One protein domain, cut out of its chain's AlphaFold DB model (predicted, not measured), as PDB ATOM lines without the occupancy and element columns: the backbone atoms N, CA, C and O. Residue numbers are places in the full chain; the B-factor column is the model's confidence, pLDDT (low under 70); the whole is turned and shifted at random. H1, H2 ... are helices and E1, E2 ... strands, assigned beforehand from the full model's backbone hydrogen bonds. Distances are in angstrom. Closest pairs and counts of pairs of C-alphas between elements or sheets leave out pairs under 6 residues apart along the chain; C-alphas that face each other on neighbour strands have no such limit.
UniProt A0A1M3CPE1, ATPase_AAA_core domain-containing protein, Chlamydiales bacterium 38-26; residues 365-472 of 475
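AT A GLANCE: This is residues 365 to 472 of the 475 residues of the protein "ATPase_AAA_core domain-containing protein" of Chlamydiales bacterium 38-26 (UniProt A0A1M3CPE1). A strongly twisted sheet of four strands runs beside two long helices, H1 and H3, which lie side by side and meet the sheet with their later residues. The shorter H2 crosses the sheet at the far end of E2, while the E3 and E4 hairpin reaches toward the opposite end of the domain. The 108 printed residues hold H1 E1 H2 H3 E2 E3 E4 in chain order; the sheet is mixed, in the order E1 E2 E3 E4, and the class is mixed, helices and strands. The whole is compact, with a radius of gyration of the C-alphas of 14.4 A and spans of 51 by 23 by 19 A.

IN THESE COORDINATES: The strands are E1, residues 387 to 390, E2, 438 to 444, 19.7 A long, E3, 449 to 457, 26.2 A, and E4, 462 to 465, ending at C-alpha 465 (150.245, 96.129, 111.828). H1, residues 365 to 382, begins at C-alpha 365 (136.156, 90.383, 143.116) and is 25.8 A long; H2 is 393 to 404, and H3, 412 to 429, is 25.9 A.

HOW THE PARTS SIT: E1 and E2 are parallel, with N 440 and O 387 2.9 A apart. E2, E3 and E4 form a meander, each strand the antiparallel neighbour of the one before: N 441 and O 452 are 2.8 A apart, N 455 and O 464 2.8 A. E1, H2 H3, E2 is a strand-helix-strand unit, parallel neighbour strands joined through helices, with a left-handed crossover. H2 is on the sheet and runs across E2 at 77 degrees on the local plane. H1 touches H3 at a shallow tilt of 30 degrees, the same way, closest at the C-alphas of Phe 377 and Phe 418, 6.8 A. In H1, H2 and H3 every O i to N i+4 pair is within hydrogen-bond range.

THE WHOLE: The C-alphas farthest apart, of Asp 407 and Leu 459, are 51.3 A apart. The printed part has no cut and no long link; residue 460 alone has pLDDT under 70.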
ATOM      1  N   LEU A 365     135.177  90.043 142.089       89.44
ATOM      2  CA  LEU A 365     136.156  90.383 143.116       89.44
ATOM      3  C   LEU A 365     137.581  90.067 142.655       89.44
ATOM      4  O   LEU A 365     138.446  90.936 142.745       89.44
ATOM      5  N   TYR A 366     137.808  88.871 142.113       91.69
ATOM      6  CA  TYR A 366     139.098  88.482 141.550       91.69
ATOM      7  C   TYR A 366     139.458  89.338 140.329       91.69
ATOM      8  O   TYR A 366     140.565  89.871 140.250       91.69
ATOM      9  N   GLN A 367     138.490  89.597 139.441       93.31
ATOM     10  CA  GLN A 367     138.663  90.494 138.292       93.31
ATOM     11  C   GLN A 367     139.074  91.914 138.700       93.31
ATOM     12  O   GLN A 367     139.896  92.531 138.028       93.31
ATOM     13  N   LYS A 368     138.579  92.433 139.832       92.44
ATOM     14  CA  LYS A 368     139.009  93.738 140.365       92.44
ATOM     15  C   LYS A 368     140.498  93.751 140.733       92.44
ATOM     16  O   LYS A 368     141.158  94.777 140.574       92.44
ATOM     17  N   ILE A 369     141.031  92.626 141.213       92.06
ATOM     18  CA  ILE A 369     142.461  92.473 141.511       92.06
ATOM     19  C   ILE A 369     143.260  92.416 140.209       92.06
ATOM     20  O   ILE A 369     144.223  93.171 140.071       92.06
ATOM     21  N   ILE A 370     142.818  91.609 139.235       93.31
ATOM     22  CA  ILE A 370     143.435  91.544 137.900       93.31
ATOM     23  C   ILE A 370     143.486  92.937 137.283       93.31
ATOM     24  O   ILE A 370     144.556  93.374 136.870       93.31
ATOM     25  N   LYS A 371     142.364  93.666 137.295       93.56
ATOM     26  CA  LYS A 371     142.265  95.029 136.775       93.56
ATOM     27  C   LYS A 371     143.301  95.955 137.398       93.56
ATOM     28  O   LYS A 371     144.012  96.634 136.673       93.56
ATOM     29  N   ARG A 372     143.472  95.932 138.723       92.56
ATOM     30  CA  ARG A 372     144.484  96.767 139.389       92.56
ATOM     31  C   ARG A 372     145.911  96.445 138.927       92.56
ATOM     32  O   ARG A 372     146.724  97.356 138.781       92.56
ATOM     33  N   HIS A 373     146.235  95.169 138.715       91.69
ATOM     34  CA  HIS A 373     147.540  94.776 138.173       91.69
ATOM     35  C   HIS A 373     147.693  95.159 136.696       91.69
ATOM     36  O   HIS A 373     148.740  95.685 136.317       91.69
ATOM     37  N   LEU A 374     146.642  94.960 135.902       92.44
ATOM     38  CA  LEU A 374     146.572  95.336 134.497       92.44
ATOM     39  C   LEU A 374     146.750  96.848 134.326       92.44
ATOM     40  O   LEU A 374     147.598  97.266 133.551       92.44
ATOM     41  N   ASP A 375     146.053  97.672 135.106       93.31
ATOM     42  CA  ASP A 375     146.158  99.133 135.068       93.31
ATOM     43  C   ASP A 375     147.589  99.609 135.348       93.31
ATOM     44  O   ASP A 375     148.120 100.454 134.624       93.31
ATOM     45  N   ASN A 376     148.249  99.032 136.360       92.56
ATOM     46  CA  ASN A 376     149.649  99.332 136.668       92.56
ATOM     47  C   ASN A 376     150.587  98.929 135.522       92.56
ATOM     48  O   ASN A 376     151.510  99.669 135.174       92.56
ATOM     49  N   PHE A 377     150.352  97.761 134.929       92.31
ATOM     50  CA  PHE A 377     151.118  97.260 133.796       92.31
ATOM     51  C   PHE A 377     150.933  98.145 132.548       92.31
ATOM     52  O   PHE A 377     151.919  98.624 131.986       92.31
ATOM     53  N   LEU A 378     149.691  98.476 132.184       92.50
ATOM     54  CA  LEU A 378     149.366  99.386 131.082       92.50
ATOM     55  C   LEU A 378     149.947 100.785 131.317       92.50
ATOM     56  O   LEU A 378     150.475 101.397 130.391       92.50
ATOM     57  N   HIS A 379     149.900 101.293 132.552       93.69
ATOM     58  CA  HIS A 379     150.514 102.570 132.907       93.69
ATOM     59  C   HIS A 379     152.030 102.571 132.662       93.69
ATOM     60  O   HIS A 379     152.563 103.557 132.157       93.69
ATOM     61  N   ASN A 380     152.727 101.473 132.968       92.00
ATOM     62  CA  ASN A 380     154.157 101.359 132.686       92.00
ATOM     63  C   ASN A 380     154.451 101.292 131.181       92.00
ATOM     64  O   ASN A 380     155.401 101.929 130.734       92.00
ATOM     65  N   LEU A 381     153.615 100.610 130.390       91.06
ATOM     66  CA  LEU A 381     153.753 100.592 128.928       91.06
ATOM     67  C   LEU A 381     153.534 101.979 128.305       91.06
ATOM     68  O   LEU A 381     154.302 102.386 127.436       91.06
ATOM     69  N   ARG A 382     152.552 102.750 128.793       93.06
ATOM     70  CA  ARG A 382     152.267 104.122 128.318       93.06
ATOM     71  C   ARG A 382     153.415 105.109 128.527       93.06
ATOM     72  O   ARG A 382     153.428 106.154 127.894       93.06
ATOM     73  N   LYS A 383     154.376 104.808 129.407       92.12
ATOM     74  CA  LYS A 383     155.589 105.629 129.570       92.12
ATOM     75  C   LYS A 383     156.576 105.461 128.415       92.12
ATOM     76  O   LYS A 383     157.451 106.304 128.258       92.12
ATOM     77  N   LYS A 384     156.475 104.358 127.671       88.94
ATOM     78  CA  LYS A 384     157.439 103.960 126.641       88.94
ATOM     79  C   LYS A 384     156.861 104.016 125.229       88.94
ATOM     80  O   LYS A 384     157.575 104.383 124.303       88.94
ATOM     81  N   PHE A 385     155.597 103.638 125.079       88.62
ATOM     82  CA  PHE A 385     154.925 103.522 123.789       88.62
ATOM     83  C   PHE A 385     153.958 104.679 123.548       88.62
ATOM     84  O   PHE A 385     153.377 105.209 124.497       88.62
ATOM     85  N   ARG A 386     153.762 105.042 122.275       86.50
ATOM     86  CA  ARG A 386     152.935 106.184 121.853       86.50
ATOM     87  C   ARG A 386     151.492 106.075 122.322       86.50
ATOM     88  O   ARG A 386     150.917 107.041 122.813       86.50
ATOM     89  N   GLU A 387     150.903 104.899 122.140       89.62
ATOM     90  CA  GLU A 387     149.512 104.632 122.485       89.62
ATOM     91  C   GLU A 387     149.374 103.214 123.044       89.62
ATOM     92  O   GLU A 387     149.917 102.260 122.489       89.62
ATOM     93  N   VAL A 388     148.634 103.072 124.146       92.88
ATOM     94  CA  VAL A 388     148.303 101.768 124.732       92.88
ATOM     95  C   VAL A 388     146.816 101.724 125.056       92.88
ATOM     96  O   VAL A 388     146.347 102.431 125.963       92.88
ATOM     97  N   SER A 389     146.090 100.876 124.334       92.38
ATOM     98  CA  SER A 389     144.638 100.719 124.427       92.38
ATOM     99  C   SER A 389     144.240  99.286 124.781       92.38
ATOM    100  O   SER A 389     145.000  98.339 124.577       92.38
ATOM    101  N   ILE A 390     143.027  99.127 125.306       93.94
ATOM    102  CA  ILE A 390     142.409  97.828 125.567       93.94
ATOM    103  C   ILE A 390     141.047  97.775 124.881       93.94
ATOM    104  O   ILE A 390     140.243  98.698 125.005       93.94
ATOM    105  N   GLU A 391     140.806  96.712 124.129       93.19
ATOM    106  CA  GLU A 391     139.541  96.436 123.469       93.19
ATOM    107  C   GLU A 391     138.729  95.466 124.328       93.19
ATOM    108  O   GLU A 391     139.198  94.378 124.659       93.19
ATOM    109  N   ASN A 392     137.500  95.864 124.671       89.88
ATOM    110  CA  ASN A 392     136.570  95.072 125.478       89.88
ATOM    111  C   ASN A 392     137.204  94.553 126.786       89.88
ATOM    112  O   ASN A 392     137.415  93.353 126.973       89.88
ATOM    113  N   GLU A 393     137.511  95.489 127.690       93.12
ATOM    114  CA  GLU A 393     138.195  95.228 128.965       93.12
ATOM    115  C   GLU A 393     137.550  94.089 129.768       93.12
ATOM    116  O   GLU A 393     138.261  93.212 130.251       93.12
ATOM    117  N   ASP A 394     136.217  94.036 129.851       92.12
ATOM    118  CA  ASP A 394     135.500  92.990 130.594       92.12
ATOM    119  C   ASP A 394     135.787  91.581 130.049       92.12
ATOM    120  O   ASP A 394     135.931  90.618 130.813       92.12
ATOM    121  N   LYS A 395     135.912  91.446 128.724       92.00
ATOM    122  CA  LYS A 395     136.248  90.173 128.077       92.00
ATOM    123  C   LYS A 395     137.697  89.780 128.353       92.00
ATOM    124  O   LYS A 395     137.946  88.629 128.707       92.00
ATOM    125  N   VAL A 396     138.623  90.741 128.284       92.56
ATOM    126  CA  VAL A 396     140.034  90.519 128.633       92.56
ATOM    127  C   VAL A 396     140.152  90.076 130.091       92.56
ATOM    128  O   VAL A 396     140.784  89.061 130.366       92.56
ATOM    129  N   LEU A 397     139.482  90.763 131.023       94.19
ATOM    130  CA  LEU A 397     139.470  90.399 132.443       94.19
ATOM    131  C   LEU A 397     138.909  88.992 132.678       94.19
ATOM    132  O   LEU A 397     139.454  88.254 133.494       94.19
ATOM    133  N   SER A 398     137.864  88.603 131.946       93.00
ATOM    134  CA  SER A 398     137.262  87.267 132.050       93.00
ATOM    135  C   SER A 398     138.200  86.159 131.555       93.00
ATOM    136  O   SER A 398     138.286  85.096 132.170       93.00
ATOM    137  N   VAL A 399     138.926  86.398 130.459       92.12
ATOM    138  CA  VAL A 399     139.912  85.440 129.936       92.12
ATOM    139  C   VAL A 399     141.119  85.332 130.867       92.12
ATOM    140  O   VAL A 399     141.525  84.222 131.203       92.12
ATOM    141  N   LEU A 400     141.637  86.467 131.344       91.94
ATOM    142  CA  LEU A 400     142.730  86.497 132.316       91.94
ATOM    143  C   LEU A 400     142.348  85.804 133.623       91.94
ATOM    144  O   LEU A 400     143.163  85.102 134.208       91.94
ATOM    145  N   GLU A 401     141.110  85.966 134.085       92.69
ATOM    146  CA  GLU A 401     140.620  85.236 135.247       92.69
ATOM    147  C   GLU A 401     140.641  83.728 135.013       92.69
ATOM    148  O   GLU A 401     141.169  83.007 135.851       92.69
ATOM    149  N   LYS A 402     140.120  83.245 133.881       90.12
ATOM    150  CA  LYS A 402     140.126  81.811 133.559       90.12
ATOM    151  C   LYS A 402     141.542  81.226 133.521       90.12
ATOM    152  O   LYS A 402     141.721  80.058 133.844       90.12
ATOM    153  N   GLU A 403     142.522  82.023 133.105       88.31
ATOM    154  CA  GLU A 403     143.919  81.605 133.023       88.31
ATOM    155  C   GLU A 403     144.650  81.663 134.376       88.31
ATOM    156  O   GLU A 403     145.471  80.800 134.678       88.31
ATOM    157  N   LEU A 404     144.354  82.669 135.203       89.69
ATOM    158  CA  LEU A 404     145.097  82.953 136.437       89.69
ATOM    159  C   LEU A 404     144.441  82.389 137.700       89.69
ATOM    160  O   LEU A 404     145.126  82.174 138.706       89.69
ATOM    161  N   TYR A 405     143.123  82.192 137.674       90.06
ATOM    162  CA  TYR A 405     142.369  81.702 138.814       90.06
ATOM    163  C   TYR A 405     142.566  80.197 138.980       90.06
ATOM    164  O   TYR A 405     142.181  79.399 138.130       90.06
ATOM    165  N   ASP A 406     143.137  79.828 140.120       86.62
ATOM    166  CA  ASP A 406     143.307  78.444 140.554       86.62
ATOM    167  C   ASP A 406     142.342  78.171 141.721       86.62
ATOM    168  O   ASP A 406     141.145  77.965 141.528       86.62
ATOM    169  N   ASP A 407     142.818  78.312 142.956       85.25
ATOM    170  CA  ASP A 407     142.048  78.138 144.189       85.25
ATOM    171  C   ASP A 407     141.744  79.461 144.922       85.25
ATOM    172  O   ASP A 407     141.134  79.463 145.992       85.25
ATOM    173  N   GLY A 408     142.182  80.592 144.358       84.19
ATOM    174  CA  GLY A 408     142.056  81.915 144.971       84.19
ATOM    175  C   GLY A 408     143.059  82.197 146.099       84.19
ATOM    176  O   GLY A 408     142.929  83.218 146.779       84.19
ATOM    177  N   CYS A 409     144.057  81.333 146.319       85.12
ATOM    178  CA  CYS A 409     144.992  81.456 147.441       85.12
ATOM    179  C   CYS A 409     146.255  82.268 147.116       85.12
ATOM    180  O   CYS A 409     146.764  82.951 148.001       85.12
ATOM    181  N   ASP A 410     146.759  82.239 145.875       87.19
ATOM    182  CA  ASP A 410     148.025  82.898 145.508       87.19
ATOM    183  C   ASP A 410     147.879  83.954 144.401       87.19
ATOM    184  O   ASP A 410     148.133  83.696 143.223       87.19
ATOM    185  N   ILE A 411     147.563  85.197 144.780       87.31
ATOM    186  CA  ILE A 411     147.464  86.308 143.812       87.31
ATOM    187  C   ILE A 411     148.828  86.768 143.285       87.31
ATOM    188  O   ILE A 411     148.898  87.504 142.303       87.31
ATOM    189  N   ARG A 412     149.946  86.317 143.879       86.31
ATOM    190  CA  ARG A 412     151.293  86.652 143.379       86.31
ATOM    191  C   ARG A 412     151.546  86.066 141.993       86.31
ATOM    192  O   ARG A 412     152.430  86.562 141.294       86.31
ATOM    193  N   LYS A 413     150.779  85.046 141.581       86.50
ATOM    194  CA  LYS A 413     150.764  84.545 140.199       86.50
ATOM    195  C   LYS A 413     150.497  85.678 139.196       86.50
ATOM    196  O   LYS A 413     151.186  85.741 138.188       86.50
ATOM    197  N   MET A 414     149.638  86.650 139.525       88.69
ATOM    198  CA  MET A 414     149.350  87.803 138.654       88.69
ATOM    199  C   MET A 414     150.572  88.700 138.430       88.69
ATOM    200  O   MET A 414     150.831  89.146 137.321       88.69
ATOM    201  N   SER A 415     151.350  88.975 139.482       87.88
ATOM    202  CA  SER A 415     152.544  89.825 139.348       87.88
ATOM    203  C   SER A 415     153.627  89.153 138.504       87.88
ATOM    204  O   SER A 415     154.299  89.827 137.729       87.88
ATOM    205  N   ARG A 416     153.768  87.827 138.634       88.56
ATOM    206  CA  ARG A 416     154.659  87.021 137.788       88.56
ATOM    207  C   ARG A 416     154.190  87.027 136.336       88.56
ATOM    208  O   ARG A 416     154.967  87.384 135.465       88.56
ATOM    209  N   TYR A 417     152.902  86.790 136.112       90.69
ATOM    210  CA  TYR A 417     152.278  86.833 134.793       90.69
ATOM    211  C   TYR A 417     152.570  88.132 134.027       90.69
ATOM    212  O   TYR A 417     153.117  88.099 132.929       90.69
ATOM    213  N   PHE A 418     152.296  89.298 134.621       90.94
ATOM    214  CA  PHE A 418     152.567  90.577 133.950       90.94
ATOM    215  C   PHE A 418     154.064  90.862 133.767       90.94
ATOM    216  O   PHE A 418     154.444  91.550 132.816       90.94
ATOM    217  N   LEU A 419     154.929  90.341 134.644       90.50
ATOM    218  CA  LEU A 419     156.377  90.424 134.458       90.50
ATOM    219  C   LEU A 419     156.827  89.592 133.251       90.50
ATOM    220  O   LEU A 419     157.628  90.075 132.453       90.50
ATOM    221  N   ASP A 420     156.286  88.388 133.089       90.44
ATOM    222  CA  ASP A 420     156.599  87.510 131.963       90.44
ATOM    223  C   ASP A 420     156.074  88.094 130.644       90.44
ATOM    224  O   ASP A 420     156.820  88.160 129.670       90.44
ATOM    225  N   ILE A 421     154.873  88.684 130.636       89.38
ATOM    226  CA  ILE A 421     154.383  89.454 129.479       89.38
ATOM    227  C   ILE A 421     155.304  90.638 129.169       89.38
ATOM    228  O   ILE A 421     155.601  90.900 128.006       89.38
ATOM    229  N   THR A 422     155.784  91.362 130.184       89.62
ATOM    230  CA  THR A 422     156.720  92.481 129.965       89.62
ATOM    231  C   THR A 422     158.002  92.004 129.280       89.62
ATOM    232  O   THR A 422     158.510  92.685 128.388       89.62
ATOM    233  N   ARG A 423     158.516  90.829 129.667       89.44
ATOM    234  CA  ARG A 423     159.686  90.208 129.028       89.44
ATOM    235  C   ARG A 423     159.391  89.829 127.580       89.44
ATOM    236  O   ARG A 423     160.164  90.219 126.714       89.44
ATOM    237  N   LEU A 424     158.250  89.190 127.312       88.00
ATOM    238  CA  LEU A 424     157.816  88.852 125.951       88.00
ATOM    239  C   LEU A 424     157.706  90.096 125.057       88.00
ATOM    240  O   LEU A 424     158.204  90.105 123.936       88.00
ATOM    241  N   ILE A 425     157.117  91.187 125.558       87.44
ATOM    242  CA  ILE A 425     157.060  92.460 124.824       87.44
ATOM    243  C   ILE A 425     158.472  92.928 124.466       87.44
ATOM    244  O   ILE A 425     158.719  93.302 123.324       87.44
ATOM    245  N   HIS A 426     159.402  92.886 125.421       87.38
ATOM    246  CA  HIS A 426     160.775  93.327 125.193       87.38
ATOM    247  C   HIS A 426     161.524  92.445 124.183       87.38
ATOM    248  O   HIS A 426     162.270  92.958 123.350       87.38
ATOM    249  N   GLU A 427     161.277  91.134 124.204       86.81
ATOM    250  CA  GLU A 427     161.823  90.192 123.227       86.81
ATOM    251  C   GLU A 427     161.340  90.487 121.809       86.81
ATOM    252  O   GLU A 427     162.117  90.329 120.877       86.81
ATOM    253  N   HIS A 428     160.106  90.956 121.619       84.62
ATOM    254  CA  HIS A 428     159.568  91.294 120.297       84.62
ATOM    255  C   HIS A 428     159.825  92.745 119.863       84.62
ATOM    256  O   HIS A 428     159.748  93.048 118.672       84.62
ATOM    257  N   GLU A 429     160.180  93.624 120.800       84.62
ATOM    258  CA  GLU A 429     160.256  95.071 120.588       84.62
ATOM    259  C   GLU A 429     161.208  95.487 119.461       84.62
ATOM    260  O   GLU A 429     160.905  96.404 118.701       84.62
ATOM    261  N   HIS A 430     162.322  94.770 119.288       82.12
ATOM    262  CA  HIS A 430     163.295  95.038 118.222       82.12
ATOM    263  C   HIS A 430     162.701  94.955 116.803       82.12
ATOM    264  O   HIS A 430     163.300  95.468 115.861       82.12
ATOM    265  N   ARG A 431     161.534  94.317 116.634       81.75
ATOM    266  CA  ARG A 431     160.842  94.158 115.343       81.75
ATOM    267  C   ARG A 431     159.862  95.289 115.037       81.75
ATOM    268  O   ARG A 431     159.358  95.344 113.921       81.75
ATOM    269  N   TRP A 432     159.571  96.167 115.997       81.44
ATOM    270  CA  TRP A 432     158.514  97.179 115.873       81.44
ATOM    271  C   TRP A 432     159.024  98.577 115.501       81.44
ATOM    272  O   TRP A 432     158.228  99.494 115.339       81.44
ATOM    273  N   GLY A 433     160.336  98.764 115.347       76.94
ATOM    274  CA  GLY A 433     160.916 100.083 115.083       76.94
ATOM    275  C   GLY A 433     161.013 100.946 116.344       76.94
ATOM    276  O   GLY A 433     161.280 100.437 117.431       76.94
ATOM    277  N   SER A 434     160.861 102.267 116.204       80.12
ATOM    278  CA  SER A 434     160.985 103.195 117.337       80.12
ATOM    279  C   SER A 434     159.782 103.091 118.270       80.12
ATOM    280  O   SER A 434     158.643 103.281 117.843       80.12
ATOM    281  N   SER A 435     160.014 102.881 119.571       78.62
ATOM    282  CA  SER A 435     158.942 102.794 120.575       78.62
ATOM    283  C   SER A 435     158.034 104.041 120.590       78.62
ATOM    284  O   SER A 435     156.858 103.930 120.935       78.62
ATOM    285  N   SER A 436     158.543 105.205 120.153       80.81
ATOM    286  CA  SER A 436     157.788 106.464 120.018       80.81
ATOM    287  C   SER A 436     156.672 106.429 118.978       80.81
ATOM    288  O   SER A 436     155.802 107.295 119.018       80.81
ATOM    289  N   ASP A 437     156.680 105.444 118.080       83.94
ATOM    290  CA  ASP A 437     155.725 105.314 116.975       83.94
ATOM    291  C   ASP A 437     154.833 104.081 117.124       83.94
ATOM    292  O   ASP A 437     153.879 103.893 116.369       83.94
ATOM    293  N   VAL A 438     155.102 103.255 118.135       87.06
ATOM    294  CA  VAL A 438     154.389 102.002 118.354       87.06
ATOM    295  C   VAL A 438     153.118 102.235 119.171       87.06
ATOM    296  O   VAL A 438     153.128 102.847 120.244       87.06
ATOM    297  N   LYS A 439     152.014 101.682 118.668       89.12
ATOM    298  CA  LYS A 439     150.742 101.504 119.366       89.12
ATOM    299  C   LYS A 439     150.584 100.045 119.776       89.12
ATOM    300  O   LYS A 439     150.730  99.142 118.952       89.12
ATOM    301  N   ILE A 440     150.224  99.824 121.034       90.81
ATOM    302  CA  ILE A 440     149.940  98.505 121.597       90.81
ATOM    303  C   ILE A 440     148.447  98.412 121.911       90.81
ATOM    304  O   ILE A 440     147.893  99.271 122.598       90.81
ATOM    305  N   MET A 441     147.799  97.354 121.437       90.62
ATOM    306  CA  MET A 441     146.390  97.084 121.698       90.62
ATOM    307  C   MET A 441     146.220  95.714 122.346       90.62
ATOM    308  O   MET A 441     146.590  94.691 121.774       90.62
ATOM    309  N   PHE A 442     145.625  95.704 123.532       92.38
ATOM    310  CA  PHE A 442     145.224  94.489 124.232       92.38
ATOM    311  C   PHE A 442     143.818  94.099 123.801       92.38
ATOM    312  O   PHE A 442     142.928  94.944 123.800       92.38
ATOM    313  N   TYR A 443     143.605  92.835 123.463       92.19
ATOM    314  CA  TYR A 443     142.283  92.316 123.117       92.19
ATOM    315  C   TYR A 443     142.189  90.834 123.494       92.19
ATOM    316  O   TYR A 443     143.178  90.223 123.891       92.19
ATOM    317  N   SER A 444     141.005  90.235 123.396       89.75
ATOM    318  CA  SER A 444     140.836  88.805 123.674       89.75
ATOM    319  C   SER A 444     139.829  88.143 122.742       89.75
ATOM    320  O   SER A 444     138.742  88.683 122.486       89.75
ATOM    321  N   ASP A 445     140.136  86.922 122.310       88.75
ATOM    322  CA  ASP A 445     139.143  86.024 121.721       88.75
ATOM    323  C   ASP A 445     138.325  85.323 122.832       88.75
ATOM    324  O   ASP A 445     138.198  85.849 123.938       88.75
ATOM    325  N   SER A 446     137.662  84.199 122.548       81.56
ATOM    326  CA  SER A 446     136.878  83.468 123.559       81.56
ATOM    327  C   SER A 446     137.718  82.746 124.623       81.56
ATOM    328  O   SER A 446     137.169  82.357 125.651       81.56
ATOM    329  N   ASN A 447     139.010  82.514 124.382       84.94
ATOM    330  CA  ASN A 447     139.853  81.634 125.193       84.94
ATOM    331  C   ASN A 447     141.235  82.201 125.540       84.94
ATOM    332  O   ASN A 447     141.885  81.646 126.423       84.94
ATOM    333  N   THR A 448     141.701  83.229 124.841       86.25
ATOM    334  CA  THR A 448     143.071  83.726 124.922       86.25
ATOM    335  C   THR A 448     143.073  85.249 124.799       86.25
ATOM    336  O   THR A 448     142.355  85.832 123.981       86.25
ATOM    337  N   ALA A 449     143.866  85.903 125.645       88.75
ATOM    338  CA  ALA A 449     144.139  87.326 125.530       88.75
ATOM    339  C   ALA A 449     145.390  87.530 124.663       88.75
ATOM    340  O   ALA A 449     146.280  86.683 124.642       88.75
ATOM    341  N   TYR A 450     145.444  88.633 123.928       89.94
ATOM    342  CA  TYR A 450     146.474  88.912 122.937       89.94
ATOM    343  C   TYR A 450     146.950  90.358 123.025       89.94
ATOM    344  O   TYR A 450     146.204  91.263 123.410       89.94
ATOM    345  N   ILE A 451     148.187  90.568 122.585       88.94
ATOM    346  CA  ILE A 451     148.737  91.880 122.271       88.94
ATOM    347  C   ILE A 451     148.878  92.004 120.763       88.94
ATOM    348  O   ILE A 451     149.573  91.217 120.124       88.94
ATOM    349  N   LYS A 452     148.270  93.049 120.213       89.31
ATOM    350  CA  LYS A 452     148.473  93.496 118.842       89.31
ATOM    351  C   LYS A 452     149.354  94.736 118.828       89.31
ATOM    352  O   LYS A 452     149.170  95.624 119.662       89.31
ATOM    353  N   THR A 453     150.280  94.818 117.882       88.31
ATOM    354  CA  THR A 453     151.180  95.968 117.749       88.31
ATOM    355  C   THR A 453     151.054  96.608 116.378       88.31
ATOM    356  O   THR A 453     150.928  95.944 115.345       88.31
ATOM    357  N   PHE A 454     151.083  97.932 116.380       85.25
ATOM    358  CA  PHE A 454     151.025  98.748 115.183       85.25
ATOM    359  C   PHE A 454     152.141  99.780 115.228       85.25
ATOM    360  O   PHE A 454     152.456 100.288 116.300       85.25
ATOM    361  N   THR A 455     152.689 100.137 114.077       83.38
ATOM    362  CA  THR A 455     153.661 101.225 113.952       83.38
ATOM    363  C   THR A 455     153.026 102.346 113.156       83.38
ATOM    364  O   THR A 455     152.378 102.109 112.131       83.38
ATOM    365  N   PHE A 456     153.160 103.563 113.666       80.56
ATOM    366  CA  PHE A 456     152.696 104.760 112.996       80.56
ATOM    367  C   PHE A 456     153.632 105.098 111.839       80.56
ATOM    368  O   PHE A 456     154.845 105.193 112.010       80.56
ATOM    369  N   ILE A 457     153.063 105.274 110.651       78.69
ATOM    370  CA  ILE A 457     153.793 105.670 109.451       78.69
ATOM    371  C   ILE A 457     153.487 107.147 109.208       78.69
ATOM    372  O   ILE A 457     152.450 107.474 108.625       78.69
ATOM    373  N   ASP A 458     154.397 108.031 109.631       72.75
ATOM    374  CA  ASP A 458     154.245 109.493 109.527       72.75
ATOM    375  C   ASP A 458     153.862 109.940 108.107       72.75
ATOM    376  O   ASP A 458     152.950 110.744 107.926       72.75
ATOM    377  N   LEU A 459     154.508 109.359 107.089       70.81
ATOM    378  CA  LEU A 459     154.284 109.687 105.674       70.81
ATOM    379  C   LEU A 459     152.853 109.407 105.191       70.81
ATOM    380  O   LEU A 459     152.381 110.078 104.277       70.81
ATOM    381  N   MET A 460     152.173 108.416 105.773       69.69
ATOM    382  CA  MET A 460     150.810 108.027 105.388       69.69
ATOM    383  C   MET A 460     149.757 108.444 106.422       69.69
ATOM    384  O   MET A 460     148.568 108.220 106.198       69.69
ATOM    385  N   ASN A 461     150.179 109.041 107.543       77.44
ATOM    386  CA  ASN A 461     149.333 109.380 108.686       77.44
ATOM    387  C   ASN A 461     148.424 108.207 109.121       77.44
ATOM    388  O   ASN A 461     147.235 108.385 109.390       77.44
ATOM    389  N   CYS A 462     148.970 106.986 109.133       78.44
ATOM    390  CA  CYS A 462     148.218 105.767 109.422       78.44
ATOM    391  C   CYS A 462     149.024 104.774 110.269       78.44
ATOM    392  O   CYS A 462     150.244 104.875 110.398       78.44
ATOM    393  N   TYR A 463     148.323 103.805 110.856       78.94
ATOM    394  CA  TYR A 463     148.923 102.688 111.580       78.94
ATOM    395  C   TYR A 463     148.985 101.457 110.678       78.94
ATOM    396  O   TYR A 463     147.977 101.080 110.080       78.94
ATOM    397  N   SER A 464     150.146 100.810 110.628       79.69
ATOM    398  CA  SER A 464     150.317  99.498 110.003       79.69
ATOM    399  C   SER A 464     150.593  98.447 111.071       79.69
ATOM    400  O   SER A 464     151.307  98.719 112.032       79.69
ATOM    401  N   GLU A 465     149.995  97.267 110.941       82.25
ATOM    402  CA  GLU A 465     150.245  96.129 111.828       82.25
ATOM    403  C   GLU A 465     151.633  95.546 111.539       82.25
ATOM    404  O   GLU A 465     151.964  95.298 110.381       82.25
ATOM    405  N   VAL A 466     152.460  95.363 112.576       76.06
ATOM    406  CA  VAL A 466     153.902  95.081 112.385       76.06
ATOM    407  C   VAL A 466     154.327  93.704 112.883       76.06
ATOM    408  O   VAL A 466     155.385  93.208 112.499       76.06
ATOM    409  N   SER A 467     153.505  93.033 113.687       74.06
ATOM    410  CA  SER A 467     153.761  91.646 114.071       74.06
ATOM    411  C   SER A 467     152.478  90.852 114.242       74.06
ATOM    412  O   SER A 467     151.427  91.418 114.537       74.06
ATOM    413  N   GLU A 468     152.596  89.528 114.130       81.56
ATOM    414  CA  GLU A 468     151.531  88.625 114.554       81.56
ATOM    415  C   GLU A 468     151.134  88.908 116.015       81.56
ATOM    416  O   GLU A 468     151.991  89.299 116.823       81.56
ATOM    417  N   PRO A 469     149.850  88.723 116.370       84.25
ATOM    418  CA  PRO A 469     149.394  88.912 117.735       84.25
ATOM    419  C   PRO A 469     150.151  88.018 118.719       84.25
ATOM    420  O   PRO A 469     150.209  86.799 118.563       84.25
ATOM    421  N   ILE A 470     150.686  88.619 119.779       85.19
ATOM    422  CA  ILE A 470     151.370  87.887 120.844       85.19
ATOM    423  C   ILE A 470     150.307  87.335 121.788       85.19
ATOM    424  O   ILE A 470     149.584  88.095 122.431       85.19
ATOM    425  N   SER A 471     150.210  86.009 121.863       84.56
ATOM    426  CA  SER A 471     149.357  85.319 122.830       84.56
ATOM    427  C   SER A 471     149.846  85.583 124.251       84.56
ATOM    428  O   SER A 471     151.024  85.408 124.547       84.56
ATOM    429  N   LEU A 472     148.927  85.946 125.140       81.69
ATOM    430  CA  LEU A 472     149.196  86.144 126.562       81.69
ATOM    431  C   LEU A 472     149.089  84.852 127.380       81.69
ATOM    432  O   LEU A 472     149.106  84.920 128.604       81.69
TER     433      LEU A 472